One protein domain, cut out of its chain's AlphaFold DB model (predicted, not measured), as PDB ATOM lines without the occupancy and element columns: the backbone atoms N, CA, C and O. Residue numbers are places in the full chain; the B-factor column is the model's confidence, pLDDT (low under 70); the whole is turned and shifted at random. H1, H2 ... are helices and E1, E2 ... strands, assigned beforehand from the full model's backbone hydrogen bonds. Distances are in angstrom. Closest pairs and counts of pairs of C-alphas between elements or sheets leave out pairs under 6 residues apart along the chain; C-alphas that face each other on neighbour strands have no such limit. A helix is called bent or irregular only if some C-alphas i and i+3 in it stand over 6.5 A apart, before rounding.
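What this domain is: This is residues 28 to 118 of the 279 residues of an uncharacterized protein of Rhodococcus sp. 06-156-3 (UniProt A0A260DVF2). A twisted sheet of four strands has two helices, H1 and H2, side by side over one face, while its other face is bare; the short H3 packs on these two helices, away from the sheet. The printed part has 91 residues, with three named helices and four named strands in the order E1 E2 H1 E3 E4 H2 H3. The sheet runs E2 E1 E3 E4, all antiparallel, and the class is mixed, helices and strands. The whole is compact, with a radius of gyration of the C-alphas of 12.2 A and spans of 35 by 30 by 19 A.

Where its parts are: Find C-alpha 28 at (308.374, 241.902, 178.532); from there E1 runs through residues 28 to 35, 21.4 A. E2, residues 41 to 50, covers 20.5 A and bends by 82 degrees at residue 44. H1 begins at C-alpha 53, at (312.135, 247.957, 176.468), and runs 26.1 A to residue 71. E3 is residues 76 to 84, 26.0 A, and E4 is residues 87 to 96, 27.2 A. H2 is residues 98 to 106, and H3, residues 109 to 115, ends with C-alpha 115 at (313.587, 252.263, 167.838). H3 is irregular: C-alphas 110 and 113 are 7.1 A apart.

How they stand to each other: Look first at the sheet: in the hairpin E1 and E2, N 30 and O 48 are within hydrogen-bond range at 2.8 A. Between E1 and E3, see N 31 and O 79, 2.8 A; in the hairpin E3 and E4, N 78 and O 94, 2.8 A. E2, H1 and E3 make a split strand-helix-strand unit, two strands running the same way with E1 between them, and its crossover is right-handed. H1 and H2 on the same face make two layers, helices over a sheet. H1 runs along the strands at a height over the sheet of 8.1 A; its closest C-alphas to E1 are Ala 64 and Ile 32, 6.4 A. H2 lies over E4, slantwise to the strands at 42 degrees on the local plane. H1 and H2 touch at a shallow tilt of 9 degrees, opposite ways; their closest C-alphas are Ala 64 and Thr 98, 5.9 A. H3 is not on the sheet. H1 touches H3 with its residues 53 to 61 alone, the closest C-alphas being those of Ser 54 and Gly 114, 3.6 A apart, and H3 also touches H2, where the closest C-alphas are those of Ala 112 and Ala 106, 4.2 A apart. In H1 and H2 every O i to N i+4 pair is within hydrogen-bond range; in H3 1 of 3, beside 2 of 4 O i to N i+3 pairs.

The domain as a whole: Look for the two farthest C-alphas at Glu 72 and Glu 85, 38.3 A apart. The printed part has no cut, and no link is long. No printed residue is under 70 in pLDDT; the mean of the printed part is 93.4.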
ATOM      1  N   LEU A  28     309.212 241.407 179.621       96.31
ATOM      2  CA  LEU A  28     308.374 241.902 178.532       96.31
ATOM      3  C   LEU A  28     308.191 240.782 177.510       96.31
ATOM      4  O   LEU A  28     309.184 240.290 176.980       96.31
ATOM      5  N   SER A  29     306.955 240.388 177.216       96.88
ATOM      6  CA  SER A  29     306.632 239.494 176.099       96.88
ATOM      7  C   SER A  29     306.082 240.316 174.942       96.88
ATOM      8  O   SER A  29     305.095 241.026 175.110       96.88
ATOM      9  N   VAL A  30     306.724 240.221 173.782       97.88
ATOM     10  CA  VAL A  30     306.327 240.892 172.541       97.88
ATOM     11  C   VAL A  30     305.688 239.868 171.618       97.88
ATOM     12  O   VAL A  30     306.283 238.818 171.378       97.88
ATOM     13  N   GLU A  31     304.521 240.185 171.077       97.94
ATOM     14  CA  GLU A  31     303.793 239.379 170.098       97.94
ATOM     15  C   GLU A  31     303.508 240.208 168.852       97.94
ATOM     16  O   GLU A  31     303.082 241.358 168.966       97.94
ATOM     17  N   ILE A  32     303.735 239.608 167.683       97.44
ATOM     18  CA  ILE A  32     303.400 240.188 166.380       97.44
ATOM     19  C   ILE A  32     302.331 239.311 165.747       97.44
ATOM     20  O   ILE A  32     302.558 238.111 165.547       97.44
ATOM     21  N   ALA A  33     301.177 239.895 165.454       96.62
ATOM     22  CA  ALA A  33     300.026 239.193 164.910       96.62
ATOM     23  C   ALA A  33     299.462 239.902 163.679       96.62
ATOM     24  O   ALA A  33     299.553 241.121 163.558       96.62
ATOM     25  N   THR A  34     298.856 239.128 162.786       95.00
ATOM     26  CA  THR A  34     297.937 239.657 161.768       95.00
ATOM     27  C   THR A  34     296.622 240.064 162.419       95.00
ATOM     28  O   THR A  34     296.332 239.641 163.541       95.00
ATOM     29  N   LEU A  35     295.828 240.886 161.738       94.38
ATOM     30  CA  LEU A  35     294.513 241.297 162.229       94.38
ATOM     31  C   LEU A  35     293.438 240.277 161.842       94.38
ATOM     32  O   LEU A  35     293.507 239.641 160.789       94.38
ATOM     33  N   ASP A  36     292.441 240.101 162.703       92.06
ATOM     34  CA  ASP A  36     291.238 239.344 162.372       92.06
ATOM     35  C   ASP A  36     290.221 240.200 161.589       92.06
ATOM     36  O   ASP A  36     290.459 241.367 161.268       92.06
ATOM     37  N   GLN A  37     289.047 239.638 161.274       90.25
ATOM     38  CA  GLN A  37     288.020 240.364 160.514       90.25
ATOM     39  C   GLN A  37     287.429 241.600 161.227       90.25
ATOM     40  O   GLN A  37     286.637 242.322 160.618       90.25
ATOM     41  N   TYR A  38     287.737 241.809 162.508       90.75
ATOM     42  CA  TYR A  38     287.273 242.938 163.314       90.75
ATOM     43  C   TYR A  38     288.361 243.998 163.520       90.75
ATOM     44  O   TYR A  38     288.065 245.057 164.071       90.75
ATOM     45  N   GLY A  39     289.581 243.750 163.031       87.88
ATOM     46  CA  GLY A  39     290.738 244.613 163.259       87.88
ATOM     47  C   GLY A  39     291.426 244.357 164.603       87.88
ATOM     48  O   GLY A  39     292.254 245.166 165.019       87.88
ATOM     49  N   ASP A  40     291.096 243.255 165.282       91.12
ATOM     50  CA  ASP A  40     291.718 242.858 166.542       91.12
ATOM     51  C   ASP A  40     292.925 241.929 166.289       91.12
ATOM     52  O   ASP A  40     293.012 241.299 165.230       91.12
ATOM     53  N   PRO A  41     293.876 241.803 167.240       93.62
ATOM     54  CA  PRO A  41     294.993 240.870 167.109       93.62
ATOM     55  C   PRO A  41     294.510 239.427 166.880       93.62
ATOM     56  O   PRO A  41     293.873 238.822 167.743       93.62
ATOM     57  N   GLY A  42     294.843 238.878 165.714       92.19
ATOM     58  CA  GLY A  42     294.483 237.542 165.257       92.19
ATOM     59  C   GLY A  42     295.605 236.526 165.468       92.19
ATOM     60  O   GLY A  42     295.973 236.186 166.594       92.19
ATOM     61  N   PHE A  43     296.136 235.970 164.375       93.31
ATOM     62  CA  PHE A  43     297.144 234.913 164.455       93.31
ATOM     63  C   PHE A  43     298.527 235.483 164.796       93.31
ATOM     64  O   PHE A  43     299.090 236.273 164.041       93.31
ATOM     65  N   VAL A  44     299.107 235.033 165.914       96.50
ATOM     66  CA  VAL A  44     300.466 235.410 166.334       96.50
ATOM     67  C   VAL A  44     301.502 234.679 165.479       96.50
ATOM     68  O   VAL A  44     301.628 233.455 165.537       96.50
ATOM     69  N   HIS A  45     302.285 235.441 164.722       95.12
ATOM     70  CA  HIS A  45     303.341 234.927 163.852       95.12
ATOM     71  C   HIS A  45     304.666 234.737 164.580       95.12
ATOM     72  O   HIS A  45     305.406 233.797 164.290       95.12
ATOM     73  N   THR A  46     304.971 235.618 165.528       95.94
ATOM     74  CA  THR A  46     306.205 235.536 166.303       95.94
ATOM     75  C   THR A  46     306.001 236.064 167.716       95.94
ATOM     76  O   THR A  46     305.145 236.916 167.970       95.94
ATOM     77  N   ARG A  47     306.799 235.536 168.647       97.00
ATOM     78  CA  ARG A  47     306.808 235.934 170.053       97.00
ATOM     79  C   ARG A  47     308.240 235.965 170.577       97.00
ATOM     80  O   ARG A  47     309.003 235.028 170.347       97.00
ATOM     81  N   GLY A  48     308.580 237.001 171.337       96.69
ATOM     82  CA  GLY A  48     309.882 237.158 171.987       96.69
ATOM     83  C   GLY A  48     309.747 237.631 173.431       96.69
ATOM     84  O   GLY A  48     308.760 238.270 173.778       96.69
ATOM     85  N   HIS A  49     310.736 237.323 174.273       96.75
ATOM     86  CA  HIS A  49     310.758 237.739 175.678       96.75
ATOM     87  C   HIS A  49     312.034 238.523 175.988       96.75
ATOM     88  O   HIS A  49     313.129 238.104 175.608       96.75
ATOM     89  N   PHE A  50     311.901 239.648 176.689       96.25
ATOM     90  CA  PHE A  50     312.981 240.610 176.886       96.25
ATOM     91  C   PHE A  50     312.954 241.225 178.279       96.25
ATOM     92  O   PHE A  50     311.898 241.475 178.845       96.25
ATOM     93  N   TYR A  51     314.132 241.551 178.801       94.50
ATOM     94  CA  TYR A  51     314.273 242.264 180.074       94.50
ATOM     95  C   TYR A  51     314.404 243.783 179.904       94.50
ATOM     96  O   TYR A  51     314.480 244.512 180.890       94.50
ATOM     97  N   THR A  52     314.461 244.281 178.663       94.94
ATOM     98  CA  THR A  52     314.560 245.718 178.387       94.94
ATOM     99  C   THR A  52     313.592 246.141 177.289       94.94
ATOM    100  O   THR A  52     313.420 245.442 176.288       94.94
ATOM    101  N   HIS A  53     313.008 247.327 177.458       96.38
ATOM    102  CA  HIS A  53     312.135 247.957 176.468       96.38
ATOM    103  C   HIS A  53     312.879 248.223 175.153       96.38
ATOM    104  O   HIS A  53     312.309 248.088 174.078       96.38
ATOM    105  N   SER A  54     314.179 248.540 175.208       96.50
ATOM    106  CA  SER A  54     314.971 248.787 174.000       96.50
ATOM    107  C   SER A  54     315.137 247.531 173.142       96.50
ATOM    108  O   SER A  54     314.957 247.601 171.930       96.50
ATOM    109  N   THR A  55     315.443 246.376 173.746       96.81
ATOM    110  CA  THR A  55     315.523 245.110 172.998       96.81
ATOM    111  C   THR A  55     314.144 244.667 172.512       96.81
ATOM    112  O   THR A  55     314.030 244.222 171.374       96.81
ATOM    113  N   ALA A  56     313.101 244.856 173.329       97.06
ATOM    114  CA  ALA A  56     311.721 244.582 172.939       97.06
ATOM    115  C   ALA A  56     311.285 245.410 171.717       97.06
ATOM    116  O   ALA A  56     310.741 244.844 170.775       97.06
ATOM    117  N   ALA A  57     311.584 246.717 171.680       97.62
ATOM    118  CA  ALA A  57     311.291 247.574 170.527       97.62
ATOM    119  C   ALA A  57     312.048 247.144 169.266       97.62
ATOM    120  O   ALA A  57     311.445 247.072 168.203       97.62
ATOM    121  N   ARG A  58     313.349 246.829 169.369       96.88
ATOM    122  CA  ARG A  58     314.120 246.346 168.208       96.88
ATOM    123  C   ARG A  58     313.528 245.068 167.640       96.88
ATOM    124  O   ARG A  58     313.313 244.982 166.441       96.88
ATOM    125  N   PHE A  59     313.222 244.111 168.515       96.69
ATOM    126  CA  PHE A  59     312.558 242.882 168.106       96.69
ATOM    127  C   PHE A  59     311.206 243.167 167.452       96.69
ATOM    128  O   PHE A  59     310.952 242.653 166.372       96.69
ATOM    129  N   ALA A  60     310.371 244.008 168.067       97.19
ATOM    130  CA  ALA A  60     309.060 244.347 167.531       97.19
ATOM    131  C   ALA A  60     309.144 244.908 166.107       97.19
ATOM    132  O   ALA A  60     308.426 244.440 165.234       97.19
ATOM    133  N   ILE A  61     310.052 245.857 165.868       96.62
ATOM    134  CA  ILE A  61     310.214 246.520 164.569       96.62
ATOM    135  C   ILE A  61     310.731 245.543 163.512       96.62
ATOM    136  O   ILE A  61     310.104 245.387 162.470       96.62
ATOM    137  N   THR A  62     311.833 244.845 163.799       94.44
ATOM    138  CA  THR A  62     312.431 243.897 162.849       94.44
ATOM    139  C   THR A  62     311.467 242.764 162.503       94.44
ATOM    140  O   THR A  62     311.427 242.295 161.372       94.44
ATOM    141  N   GLN A  63     310.688 242.292 163.477       94.94
ATOM    142  CA  GLN A  63     309.725 241.230 163.229       94.94
ATOM    143  C   GLN A  63     308.439 241.718 162.560       94.94
ATOM    144  O   GLN A  63     307.882 240.964 161.770       94.94
ATOM    145  N   ALA A  64     307.966 242.932 162.855       94.75
ATOM    146  CA  ALA A  64     306.836 243.524 162.144       94.75
ATOM    147  C   ALA A  64     307.151 243.628 160.649       94.75
ATOM    148  O   ALA A  64     306.396 243.106 159.835       94.75
ATOM    149  N   GLU A  65     308.324 244.160 160.301       92.69
ATOM    150  CA  GLU A  65     308.755 244.257 158.905       92.69
ATOM    151  C   GLU A  65     308.824 242.883 158.221       92.69
ATOM    152  O   GLU A  65     308.245 242.692 157.154       92.69
ATOM    153  N   ALA A  66     309.457 241.897 158.869       91.50
ATOM    154  CA  ALA A  66     309.566 240.548 158.317       91.50
ATOM    155  C   ALA A  66     308.197 239.876 158.110       91.50
ATOM    156  O   ALA A  66     308.021 239.101 157.171       91.50
ATOM    157  N   VAL A  67     307.218 240.136 158.985       92.38
ATOM    158  CA  VAL A  67     305.860 239.601 158.828       92.38
ATOM    159  C   VAL A  67     305.125 240.313 157.694       92.38
ATOM    160  O   VAL A  67     304.522 239.612 156.884       92.38
ATOM    161  N   THR A  68     305.214 241.643 157.592       91.12
ATOM    162  CA  THR A  68     304.640 242.413 156.474       91.12
ATOM    163  C   THR A  68     305.168 241.895 155.135       91.12
ATOM    164  O   THR A  68     304.381 241.566 154.251       91.12
ATOM    165  N   GLU A  69     306.486 241.712 155.009       87.81
ATOM    166  CA  GLU A  69     307.109 241.203 153.780       87.81
ATOM    167  C   GLU A  69     306.662 239.768 153.444       87.81
ATOM    168  O   GLU A  69     306.357 239.458 152.297       87.81
ATOM    169  N   LEU A  70     306.589 238.878 154.441       87.94
ATOM    170  CA  LEU A  70     306.229 237.472 154.220       87.94
ATOM    171  C   LEU A  70     304.737 237.233 153.965       87.94
ATOM    172  O   LEU A  70     304.378 236.151 153.489       87.94
ATOM    173  N   ARG A  71     303.869 238.150 154.395       85.06
ATOM    174  CA  ARG A  71     302.412 237.957 154.379       85.06
ATOM    175  C   ARG A  71     301.683 238.848 153.401       85.06
ATOM    176  O   ARG A  71     300.529 238.550 153.126       85.06
ATOM    177  N   GLU A  72     302.357 239.862 152.866       79.06
ATOM    178  CA  GLU A  72     301.726 240.883 152.024       79.06
ATOM    179  C   GLU A  72     300.560 241.580 152.765       79.06
ATOM    180  O   GLU A  72     299.626 242.081 152.146       79.06
ATOM    181  N   ASP A  73     300.628 241.596 154.104       78.75
ATOM    182  CA  ASP A  73     299.690 242.274 154.996       78.75
ATOM    183  C   ASP A  73     300.331 243.582 155.478       78.75
ATOM    184  O   ASP A  73     301.318 243.579 156.224       78.75
ATOM    185  N   ASP A  74     299.751 244.705 155.058       82.75
ATOM    186  CA  ASP A  74     300.286 246.037 155.358       82.75
ATOM    187  C   ASP A  74     300.045 246.470 156.811       82.75
ATOM    188  O   ASP A  74     300.763 247.332 157.311       82.75
ATOM    189  N   GLU A  75     299.071 245.872 157.504       92.38
ATOM    190  CA  GLU A  75     298.732 246.191 158.893       92.38
ATOM    191  C   GLU A  75     298.938 244.995 159.826       92.38
ATOM    192  O   GLU A  75     298.509 243.871 159.556       92.38
ATOM    193  N   LEU A  76     299.566 245.259 160.970       94.88
ATOM    194  CA  LEU A  76     299.888 244.262 161.985       94.88
ATOM    195  C   LEU A  76     299.522 244.767 163.375       94.88
ATOM    196  O   LEU A  76     299.488 245.969 163.631       94.88
ATOM    197  N   ALA A  77     299.326 243.830 164.298       97.00
ATOM    198  CA  ALA A  77     299.233 244.103 165.721       97.00
ATOM    199  C   ALA A  77     300.552 243.770 166.427       97.00
ATOM    200  O   ALA A  77     301.041 242.639 166.365       97.00
ATOM    201  N   VAL A  78     301.090 244.736 167.170       97.69
ATOM    202  CA  VAL A  78     302.211 244.553 168.096       97.69
ATOM    203  C   VAL A  78     301.708 244.713 169.517       97.69
ATOM    204  O   VAL A  78     301.311 245.804 169.930       97.69
ATOM    205  N   THR A  79     301.770 243.627 170.281       97.81
ATOM    206  CA  THR A  79     301.407 243.630 171.700       97.81
ATOM    207  C   THR A  79     302.650 243.416 172.545       97.81
ATOM    208  O   THR A  79     303.355 242.424 172.375       97.81
ATOM    209  N   VAL A  80     302.912 244.322 173.485       97.19
ATOM    210  CA  VAL A  80     303.922 244.132 174.527       97.19
ATOM    211  C   VAL A  80     303.216 243.965 175.860       97.19
ATOM    212  O   VAL A  80     302.528 244.867 176.333       97.19
ATOM    213  N   THR A  81     303.394 242.804 176.479       96.50
ATOM    214  CA  THR A  81     302.865 242.503 177.810       96.50
ATOM    215  C   THR A  81     303.981 242.491 178.835       96.50
ATOM    216  O   THR A  81     305.073 241.969 178.611       96.50
ATOM    217  N   ARG A  82     303.694 243.072 179.991       93.56
ATOM    218  CA  ARG A  82     304.550 243.112 181.159       93.56
ATOM    219  C   ARG A  82     304.165 241.980 182.100       93.56
ATOM    220  O   ARG A  82     303.061 241.966 182.636       93.56
ATOM    221  N   GLN A  83     305.091 241.065 182.331       91.06
ATOM    222  CA  GLN A  83     304.931 239.930 183.227       91.06
ATOM    223  C   GLN A  83     305.735 240.165 184.507       91.06
ATOM    224  O   GLN A  83     306.936 240.452 184.471       91.06
ATOM    225  N   GLY A  84     305.053 240.045 185.641       82.50
ATOM    226  CA  GLY A  84     305.652 240.065 186.969       82.50
ATOM    227  C   GLY A  84     305.065 238.964 187.844       82.50
ATOM    228  O   GLY A  84     304.270 238.139 187.392       82.50
ATOM    229  N   GLU A  85     305.468 238.929 189.111       77.88
ATOM    230  CA  GLU A  85     304.982 237.912 190.039       77.88
ATOM    231  C   GLU A  85     303.466 238.068 190.256       77.88
ATOM    232  O   GLU A  85     302.997 239.033 190.858       77.88
ATOM    233  N   GLY A  86     302.691 237.131 189.705       77.56
ATOM    234  CA  GLY A  86     301.235 237.087 189.847       77.56
ATOM    235  C   GLY A  86     300.441 238.062 188.969       77.56
ATOM    236  O   GLY A  86     299.227 238.140 189.146       77.56
ATOM    237  N   TYR A  87     301.069 238.777 188.024       80.44
ATOM    238  CA  TYR A  87     300.343 239.656 187.099       80.44
ATOM    239  C   TYR A  87     300.888 239.622 185.665       80.44
ATOM    240  O   TYR A  87     302.074 239.407 185.412       80.44
ATOM    241  N   THR A  88     299.990 239.864 184.713       88.31
ATOM    242  CA  THR A  88     300.305 240.166 183.316       88.31
ATOM    243  C   THR A  88     299.480 241.379 182.926       88.31
ATOM    244  O   THR A  88     298.263 241.360 183.089       88.31
ATOM    245  N   ASP A  89     300.151 242.431 182.477       91.94
ATOM    246  CA  ASP A  89     299.523 243.690 182.084       91.94
ATOM    247  C   ASP A  89     299.937 244.056 180.659       91.94
ATOM    248  O   ASP A  89     301.073 243.790 180.260       91.94
ATOM    249  N   THR A  90     299.036 244.643 179.881       93.31
ATOM    250  CA  THR A  90     299.368 245.104 178.529       93.31
ATOM    251  C   THR A  90     300.069 246.447 178.643       93.31
ATOM    252  O   THR A  90     299.453 247.455 178.972       93.31
ATOM    253  N   ASP A  91     301.369 246.458 178.362       93.50
ATOM    254  CA  ASP A  91     302.177 247.675 178.384       93.50
ATOM    255  C   ASP A  91     301.898 248.526 177.141       93.50
ATOM    256  O   ASP A  91     301.755 249.744 177.223       93.50
ATOM    257  N   VAL A  92     301.803 247.868 175.981       94.69
ATOM    258  CA  VAL A  92     301.592 248.501 174.678       94.69
ATOM    259  C   VAL A  92     300.755 247.579 173.787       94.69
ATOM    260  O   VAL A  92     301.031 246.386 173.705       94.69
ATOM    261  N   LEU A  93     299.769 248.139 173.088       96.50
ATOM    262  CA  LEU A  93     299.084 247.510 171.958       96.50
ATOM    263  C   LEU A  93     299.055 248.523 170.815       96.50
ATOM    264  O   LEU A  93     298.511 249.615 170.976       96.50
ATOM    265  N   LEU A  94     299.663 248.169 169.689       96.06
ATOM    266  CA  LEU A  94     299.739 249.001 168.493       96.06
ATOM    267  C   LEU A  94     299.186 248.222 167.317       96.06
ATOM    268  O   LEU A  94     299.490 247.042 167.176       96.06
ATOM    269  N   VAL A  95     298.412 248.902 166.482       95.25
ATOM    270  CA  VAL A  95     297.890 248.375 165.226       95.25
ATOM    271  C   VAL A  95     298.203 249.385 164.132       95.25
ATOM    272  O   VAL A  95     298.034 250.586 164.357       95.25
ATOM    273  N   GLY A  96     298.685 248.905 162.993       94.00
ATOM    274  CA  GLY A  96     298.965 249.727 161.820       94.00
ATOM    275  C   GLY A  96     300.128 249.179 161.006       94.00
ATOM    276  O   GLY A  96     300.561 248.039 161.209       94.00
ATOM    277  N   THR A  97     300.649 250.007 160.106       93.88
ATOM    278  CA  THR A  97     301.839 249.661 159.318       93.88
ATOM    279  C   THR A  97     303.093 249.568 160.181       93.88
ATOM    280  O   THR A  97     303.158 250.088 161.300       93.88
ATOM    281  N   THR A  98     304.149 248.954 159.641       94.19
ATOM    282  CA  THR A  98     305.465 248.947 160.299       94.19
ATOM    283  C   THR A  98     305.939 250.373 160.621       94.19
ATOM    284  O   THR A  98     306.405 250.621 161.737       94.19
ATOM    285  N   GLY A  99     305.766 251.342 159.712       93.94
ATOM    286  CA  GLY A  99     306.117 252.742 159.966       93.94
ATOM    287  C   GLY A  99     305.261 253.402 161.053       93.94
ATOM    288  O   GLY A  99     305.787 254.142 161.890       93.94
ATOM    289  N   GLU A 100     303.965 253.087 161.124       95.69
ATOM    290  CA  GLU A 100     303.079 253.557 162.196       95.69
ATOM    291  C   GLU A 100     303.464 252.991 163.567       95.69
ATOM    292  O   GLU A 100     303.549 253.744 164.543       95.69
ATOM    293  N   ILE A 101     303.767 251.693 163.635       96.31
ATOM    294  CA  ILE A 101     304.245 251.020 164.848       96.31
ATOM    295  C   ILE A 101     305.558 251.648 165.323       96.31
ATOM    296  O   ILE A 101     305.708 251.954 166.508       96.31
ATOM    297  N   VAL A 102     306.497 251.888 164.406       97.50
ATOM    298  CA  VAL A 102     307.773 252.557 164.690       97.50
ATOM    299  C   VAL A 102     307.545 253.949 165.279       97.50
ATOM    300  O   VAL A 102     308.082 254.258 166.347       97.50
ATOM    301  N   CYS A 103     306.718 254.774 164.630       97.06
ATOM    302  CA  CYS A 103     306.399 256.123 165.093       97.06
ATOM    303  C   CYS A 103     305.748 256.110 166.483       97.06
ATOM    304  O   CYS A 103     306.100 256.911 167.356       97.06
ATOM    305  N   ALA A 104     304.830 255.173 166.724       95.75
ATOM    306  CA  ALA A 104     304.163 255.032 168.009       95.75
ATOM    307  C   ALA A 104     305.125 254.572 169.117       95.75
ATOM    308  O   ALA A 104     305.152 255.181 170.189       95.75
ATOM    309  N   LEU A 105     305.971 253.566 168.864       96.25
ATOM    310  CA  LEU A 105     306.993 253.115 169.817       96.25
ATOM    311  C   LEU A 105     308.019 254.214 170.114       96.25
ATOM    312  O   LEU A 105     308.408 254.396 171.268       96.25
ATOM    313  N   ALA A 106     308.432 254.983 169.105       97.00
ATOM    314  CA  ALA A 106     309.362 256.097 169.276       97.00
ATOM    315  C   ALA A 106     308.788 257.204 170.166       97.00
ATOM    316  O   ALA A 106     309.530 257.891 170.872       97.00
ATOM    317  N   ALA A 107     307.464 257.374 170.160       93.50
ATOM    318  CA  ALA A 107     306.777 258.318 171.030       93.50
ATOM    319  C   ALA A 107     306.710 257.841 172.493       93.50
ATOM    320  O   ALA A 107     306.337 258.633 173.362       93.50
ATOM    321  N   ILE A 108     307.063 256.591 172.806       93.38
ATOM    322  CA  ILE A 108     307.099 256.078 174.178       93.38
ATOM    323  C   ILE A 108     308.552 256.126 174.684       93.38
ATOM    324  O   ILE A 108     309.400 255.386 174.180       93.38
ATOM    325  N   PRO A 109     308.874 256.944 175.710       91.19
ATOM    326  CA  PRO A 109     310.261 257.196 176.119       91.19
ATOM    327  C   PRO A 109     311.100 255.940 176.393       91.19
ATOM    328  O   PRO A 109     312.273 255.889 176.027       91.19
ATOM    329  N   ASN A 110     310.495 254.904 176.982       93.62
ATOM    330  CA  ASN A 110     311.185 253.652 177.308       93.62
ATOM    331  C   ASN A 110     311.601 252.851 176.058       93.62
ATOM    332  O   ASN A 110     312.602 252.134 176.089       93.62
ATOM    333  N   TYR A 111     310.854 252.978 174.959       96.12
ATOM    334  CA  TYR A 111     311.071 252.233 173.716       96.12
ATOM    335  C   TYR A 111     311.891 253.017 172.683       96.12
ATOM    336  O   TYR A 111     312.556 252.400 171.853       96.12
ATOM    337  N   ALA A 112     311.940 254.352 172.771       94.62
ATOM    338  CA  ALA A 112     312.607 255.229 171.801       94.62
ATOM    339  C   ALA A 112     314.079 254.866 171.512       94.62
ATOM    340  O   ALA A 112     314.535 254.920 170.370       94.62
ATOM    341  N   ALA A 113     314.844 254.455 172.529       95.19
ATOM    342  CA  ALA A 113     316.226 254.001 172.337       95.19
ATOM    343  C   ALA A 113     316.323 252.664 171.579       95.19
ATOM    344  O   ALA A 113     317.303 252.417 170.874       95.19
ATOM    345  N   GLY A 114     315.306 251.810 171.723       96.00
ATOM    346  CA  GLY A 114     315.152 250.599 170.928       96.00
ATOM    347  C   GLY A 114     314.903 250.938 169.469       96.00
ATOM    348  O   GLY A 114     315.666 250.476 168.631       96.00
ATOM    349  N   VAL A 115     313.930 251.818 169.199       96.81
ATOM    350  CA  VAL A 115     313.587 252.263 167.838       96.81
ATOM    351  C   VAL A 115     314.800 252.818 167.098       96.81
ATOM    352  O   VAL A 115     315.144 252.322 166.035       96.81
ATOM    353  N   ARG A 116     315.538 253.754 167.709       93.25
ATOM    354  CA  ARG A 116     316.743 254.347 167.091       93.25
ATOM    355  C   ARG A 116     317.875 253.361 166.809       93.25
ATOM    356  O   ARG A 116     318.797 253.700 166.079       93.25
ATOM    357  N   GLY A 117     317.875 252.199 167.460       90.56
ATOM    358  CA  GLY A 117     318.861 251.152 167.202       90.56
ATOM    359  C   GLY A 117     318.282 249.929 166.504       90.56
ATOM    360  O   GLY A 117     318.949 248.899 166.506       90.56
ATOM    361  N   ALA A 118     317.042 250.004 166.021       93.81
ATOM    362  CA  ALA A 118     316.518 249.037 165.076       93.81
ATOM    363  C   ALA A 118     317.110 249.329 163.692       93.81
ATOM    364  O   ALA A 118     317.677 250.396 163.458       93.81
TER     365      ALA A 118